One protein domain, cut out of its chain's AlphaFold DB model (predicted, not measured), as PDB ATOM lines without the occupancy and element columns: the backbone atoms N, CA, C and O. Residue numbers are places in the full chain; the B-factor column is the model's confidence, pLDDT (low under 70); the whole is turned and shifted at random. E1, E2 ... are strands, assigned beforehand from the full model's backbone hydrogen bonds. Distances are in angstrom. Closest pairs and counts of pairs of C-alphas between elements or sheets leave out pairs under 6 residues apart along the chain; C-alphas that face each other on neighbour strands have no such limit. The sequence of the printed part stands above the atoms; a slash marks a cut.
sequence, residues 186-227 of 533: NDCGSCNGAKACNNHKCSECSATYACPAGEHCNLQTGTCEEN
ATOM      1  N   ASN A 186      11.911 -41.780  -0.020       84.69
ATOM      2  CA  ASN A 186      11.613 -43.204   0.123       84.69
ATOM      3  C   ASN A 186      12.196 -44.073  -1.010       84.69
ATOM      4  O   ASN A 186      12.423 -45.264  -0.795       84.69
ATOM      5  N   ASP A 187      12.480 -43.496  -2.182       82.56
ATOM      6  CA  ASP A 187      13.143 -44.196  -3.292       82.56
ATOM      7  C   ASP A 187      14.583 -44.594  -2.920       82.56
ATOM      8  O   ASP A 187      15.114 -45.587  -3.413       82.56
ATOM      9  N   CYS A 188      15.190 -43.864  -1.980       83.06
ATOM     10  CA  CYS A 188      16.539 -44.085  -1.470       83.06
ATOM     11  C   CYS A 188      16.569 -44.989  -0.227       83.06
ATOM     12  O   CYS A 188      17.613 -45.202   0.391       83.06
ATOM     13  N   GLY A 189      15.433 -45.589   0.150       77.94
ATOM     14  CA  GLY A 189      15.323 -46.448   1.332       77.94
ATOM     15  C   GLY A 189      16.258 -47.665   1.312       77.94
ATOM     16  O   GLY A 189      16.679 -48.125   2.376       77.94
ATOM     17  N   SER A 190      16.636 -48.142   0.125       73.94
ATOM     18  CA  SER A 190      17.551 -49.276  -0.076       73.94
ATOM     19  C   SER A 190      19.036 -48.887  -0.046       73.94
ATOM     20  O   SER A 190      19.889 -49.761   0.090       73.94
ATOM     21  N   CYS A 191      19.359 -47.591  -0.101       73.88
ATOM     22  CA  CYS A 191      20.731 -47.094  -0.039       73.88
ATOM     23  C   CYS A 191      21.325 -47.196   1.358       73.88
ATOM     24  O   CYS A 191      20.651 -46.918   2.347       73.88
ATOM     25  N   ASN A 192      22.608 -47.531   1.472       70.62
ATOM     26  CA  ASN A 192      23.307 -47.438   2.750       70.62
ATOM     27  C   ASN A 192      23.857 -46.011   2.932       70.62
ATOM     28  O   ASN A 192      24.578 -45.531   2.065       70.62
ATOM     29  N   GLY A 193      23.486 -45.321   4.015       70.56
ATOM     30  CA  GLY A 193      23.880 -43.927   4.294       70.56
ATOM     31  C   GLY A 193      23.090 -42.852   3.530       70.56
ATOM     32  O   GLY A 193      22.618 -41.903   4.141       70.56
ATOM     33  N   ALA A 194      22.855 -43.029   2.228       81.44
ATOM     34  CA  ALA A 194      22.183 -42.037   1.383       81.44
ATOM     35  C   ALA A 194      20.651 -42.226   1.333       81.44
ATOM     36  O   ALA A 194      20.126 -42.772   0.368       81.44
ATOM     37  N   LYS A 195      19.930 -41.853   2.399       86.69
ATOM     38  CA  LYS A 195      18.481 -42.115   2.569       86.69
ATOM     39  C   LYS A 195      17.550 -41.024   2.036       86.69
ATOM     40  O   LYS A 195      16.334 -41.201   2.085       86.69
ATOM     41  N   ALA A 196      18.098 -39.920   1.552       89.19
ATOM     42  CA  ALA A 196      17.354 -38.764   1.087       89.19
ATOM     43  C   ALA A 196      17.409 -38.648  -0.433       89.19
ATOM     44  O   ALA A 196      18.359 -39.108  -1.052       89.19
ATOM     45  N   CYS A 197      16.419 -38.004  -1.039       90.25
ATOM     46  CA  CYS A 197      16.433 -37.662  -2.448       90.25
ATOM     47  C   CYS A 197      16.734 -36.174  -2.620       90.25
ATOM     48  O   CYS A 197      15.861 -35.330  -2.410       90.25
ATOM     49  N   ASN A 198      17.956 -35.844  -3.038       90.25
ATOM     50  CA  ASN A 198      18.356 -34.474  -3.341       90.25
ATOM     51  C   ASN A 198      18.755 -34.318  -4.810       90.25
ATOM     52  O   ASN A 198      19.577 -35.070  -5.324       90.25
ATOM     53  N   ASN A 199      18.188 -33.326  -5.502       89.31
ATOM     54  CA  ASN A 199      18.445 -33.072  -6.926       89.31
ATOM     55  C   ASN A 199      18.326 -34.332  -7.803       89.31
ATOM     56  O   ASN A 199      19.150 -34.574  -8.687       89.31
ATOM     57  N   HIS A 200      17.288 -35.131  -7.539       88.31
ATOM     58  CA  HIS A 200      17.043 -36.429  -8.163       88.31
ATOM     59  C   HIS A 200      18.126 -37.478  -7.919       88.31
ATOM     60  O   HIS A 200      18.150 -38.468  -8.625       88.31
ATOM     61  N   LYS A 201      18.991 -37.325  -6.920       86.62
ATOM     62  CA  LYS A 201      19.999 -38.323  -6.559       86.62
ATOM     63  C   LYS A 201      19.862 -38.713  -5.102       86.62
ATOM     64  O   LYS A 201      19.570 -37.870  -4.257       86.62
ATOM     65  N   CYS A 202      20.093 -39.987  -4.810       87.44
ATOM     66  CA  CYS A 202      20.148 -40.422  -3.427       87.44
ATOM     67  C   CYS A 202      21.358 -39.804  -2.723       87.44
ATOM     68  O   CYS A 202      22.483 -39.879  -3.220       87.44
ATOM     69  N   SER A 203      21.106 -39.186  -1.578       88.38
ATOM     70  CA  SER A 203      22.036 -38.367  -0.811       88.38
ATOM     71  C   SER A 203      21.819 -38.569   0.692       88.38
ATOM     72  O   SER A 203      20.870 -39.235   1.111       88.38
ATOM     73  N   GLU A 204      22.712 -38.044   1.525       90.62
ATOM     74  CA  GLU A 204      22.619 -38.181   2.988       90.62
ATOM     75  C   GLU A 204      21.439 -37.385   3.550       90.62
ATOM     76  O   GLU A 204      20.763 -37.832   4.476       90.62
ATOM     77  N   CYS A 205      21.143 -36.245   2.928       91.00
ATOM     78  CA  CYS A 205      20.061 -35.355   3.315       91.00
ATOM     79  C   CYS A 205      19.401 -34.675   2.112       91.00
ATOM     80  O   CYS A 205      19.934 -34.669   1.000       91.00
ATOM     81  N   SER A 206      18.224 -34.103   2.343       91.00
ATOM     82  CA  SER A 206      17.460 -33.313   1.375       91.00
ATOM     83  C   SER A 206      16.666 -32.231   2.109       91.00
ATOM     84  O   SER A 206      16.675 -32.148   3.335       91.00
ATOM     85  N   ALA A 207      15.907 -31.418   1.372       87.38
ATOM     86  CA  ALA A 207      14.998 -30.444   1.981       87.38
ATOM     87  C   ALA A 207      13.915 -31.088   2.876       87.38
ATOM     88  O   ALA A 207      13.325 -30.407   3.714       87.38
ATOM     89  N   THR A 208      13.629 -32.380   2.690       88.00
ATOM     90  CA  THR A 208      12.616 -33.134   3.446       88.00
ATOM     91  C   THR A 208      13.206 -34.208   4.355       88.00
ATOM     92  O   THR A 208      12.474 -34.778   5.167       88.00
ATOM     93  N   TYR A 209      14.518 -34.438   4.278       88.38
ATOM     94  CA  TYR A 209      15.242 -35.422   5.072       88.38
ATOM     95  C   TYR A 209      16.408 -34.754   5.805       88.38
ATOM     96  O   TYR A 209      17.409 -34.377   5.196       88.38
ATOM     97  N   ALA A 210      16.257 -34.590   7.119       87.81
ATOM     98  CA  ALA A 210      17.228 -33.897   7.956       87.81
ATOM     99  C   ALA A 210      18.474 -34.747   8.239       87.81
ATOM    100  O   ALA A 210      18.398 -35.975   8.325       87.81
ATOM    101  N   CYS A 211      19.595 -34.063   8.451       87.81
ATOM    102  CA  CYS A 211      20.823 -34.673   8.941       87.81
ATOM    103  C   CYS A 211      20.707 -35.127  10.406       87.81
ATOM    104  O   CYS A 211      19.806 -34.687  11.135       87.81
ATOM    105  N   PRO A 212      21.609 -36.019  10.850       86.25
ATOM    106  CA  PRO A 212      21.873 -36.271  12.261       86.25
ATOM    107  C   PRO A 212      22.026 -34.991  13.100       86.25
ATOM    108  O   PRO A 212      22.326 -33.907  12.605       86.25
ATOM    109  N   ALA A 213      21.797 -35.111  14.410       79.81
ATOM    110  CA  ALA A 213      21.919 -33.977  15.320       79.81
ATOM    111  C   ALA A 213      23.360 -33.436  15.338       79.81
ATOM    112  O   ALA A 213      24.286 -34.206  15.577       79.81
ATOM    113  N   GLY A 214      23.515 -32.122  15.152       71.62
ATOM    114  CA  GLY A 214      24.821 -31.451  15.076       71.62
ATOM    115  C   GLY A 214      25.311 -31.181  13.651       71.62
ATOM    116  O   GLY A 214      26.364 -30.578  13.490       71.62
ATOM    117  N   GLU A 215      24.539 -31.568  12.636       84.44
ATOM    118  CA  GLU A 215      24.860 -31.359  11.225       84.44
ATOM    119  C   GLU A 215      23.744 -30.572  10.516       84.44
ATOM    120  O   GLU A 215      22.576 -30.599  10.927       84.44
ATOM    121  N   HIS A 216      24.090 -29.899   9.421       83.06
ATOM    122  CA  HIS A 216      23.160 -29.267   8.495       83.06
ATOM    123  C   HIS A 216      23.258 -29.921   7.120       83.06
ATOM    124  O   HIS A 216      24.258 -30.533   6.753       83.06
ATOM    125  N   CYS A 217      22.180 -29.797   6.348       84.81
ATOM    126  CA  CYS A 217      22.151 -30.327   4.997       84.81
ATOM    127  C   CYS A 217      22.644 -29.289   3.997       84.81
ATOM    128  O   CYS A 217      21.979 -28.269   3.783       84.81
ATOM    129  N   ASN A 218      23.735 -29.586   3.298       84.44
ATOM    130  CA  ASN A 218      24.110 -28.828   2.119       84.44
ATOM    131  C   ASN A 218      23.155 -29.196   0.975       84.44
ATOM    132  O   ASN A 218      23.306 -30.219   0.314       84.44
ATOM    133  N   LEU A 219      22.137 -28.369   0.725       84.75
ATOM    134  CA  LEU A 219      21.107 -28.659  -0.283       84.75
ATOM    135  C   LEU A 219      21.646 -28.699  -1.721       84.75
ATOM    136  O   LEU A 219      20.973 -29.214  -2.614       84.75
ATOM    137  N   GLN A 220      22.858 -28.201  -1.972       85.25
ATOM    138  CA  GLN A 220      23.470 -28.267  -3.294       85.25
ATOM    139  C   GLN A 220      24.087 -29.642  -3.567       85.25
ATOM    140  O   GLN A 220      23.932 -30.186  -4.663       85.25
ATOM    141  N   THR A 221      24.762 -30.213  -2.570       83.12
ATOM    142  CA  THR A 221      25.481 -31.493  -2.671       83.12
ATOM    143  C   THR A 221      24.682 -32.675  -2.116       83.12
ATOM    144  O   THR A 221      24.875 -33.804  -2.558       83.12
ATOM    145  N   GLY A 222      23.753 -32.427  -1.190       87.31
ATOM    146  CA  GLY A 222      23.001 -33.434  -0.435       87.31
ATOM    147  C   GLY A 222      23.810 -34.117   0.667       87.31
ATOM    148  O   GLY A 222      23.435 -35.209   1.092       87.31
ATOM    149  N   THR A 223      24.921 -33.514   1.089       88.00
ATOM    150  CA  THR A 223      25.788 -34.026   2.156       88.00
ATOM    151  C   THR A 223      25.424 -33.414   3.497       88.00
ATOM    152  O   THR A 223      25.046 -32.240   3.565       88.00
ATOM    153  N   CYS A 224      25.550 -34.213   4.552       87.06
ATOM    154  CA  CYS A 224      25.475 -33.712   5.911       87.06
ATOM    155  C   CYS A 224      26.831 -33.164   6.328       87.06
ATOM    156  O   CYS A 224      27.853 -33.839   6.227       87.06
ATOM    157  N   GLU A 225      26.837 -31.911   6.755       82.88
ATOM    158  CA  GLU A 225      28.038 -31.197   7.162       82.88
ATOM    159  C   GLU A 225      27.882 -30.795   8.625       82.88
ATOM    160  O   GLU A 225      26.817 -30.319   9.024       82.88
ATOM    161  N   GLU A 226      28.922 -31.002   9.436       78.25
ATOM    162  CA  GLU A 226      28.912 -30.561  10.832       78.25
ATOM    163  C   GLU A 226      28.606 -29.059  10.910       78.25
ATOM    164  O   GLU A 226      29.031 -28.260  10.070       78.25
ATOM    165  N   ASN A 227      27.807 -28.678  11.904       75.94
ATOM    166  CA  ASN A 227      27.467 -27.283  12.134       75.94
ATOM    167  C   ASN A 227      28.707 -26.549  12.638       75.94
ATOM    168  O   ASN A 227      29.091 -26.675  13.798       75.94
TER     169      ASN A 227
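Overview. This is residues 186 to 227 of the 533 residues of an uncharacterized protein of Polyangiaceae bacterium (UniProt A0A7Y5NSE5). With little regular structure, the printed part is two small two-stranded hairpins, E1-E2 and E3-E4, set one after the other along the longest axis, with a long loop, residues 204 to 214, between them. The printed part has 42 residues, no named helix and strands E1 to E4 in chain order, each pair antiparallel. The class is all strand, with 14 residues in named elements. It is compact, radius of gyration of the C-alphas 9.1 A, spanning 27 by 18 by 14 A, only just elongated.

Along the chain. E1, residues 196 to 198, begins at C-alpha (17.354, -38.764, 1.087) and measures 6.2 A. E2, residues 201 to 203, measures 6.1 A. E3, residues 215 to 218, measures 9.5 A. E4, residues 223 to 226, measures 9.9 A and ends at C-alpha (28.912, -30.561, 10.832).

Arrangement. In the hairpin E1 and E2, N 196 and O 203 are within hydrogen-bond range, 2.9 A. In the hairpin E3 and E4, N 216 and O 225 are, at 2.8 A. E1 is apart from E3 and E4, and E2 from E3. The closest C-alphas of E2 and E4, Ser 203 and Thr 223, are 6.5 A apart.

Size, cuts and confidence. The C-alphas farthest apart, Ser 190 and Asn 227, are 27.0 A apart. The printed part has no cut; the E2 to E3 link is long. No printed residue is under 70 in pLDDT.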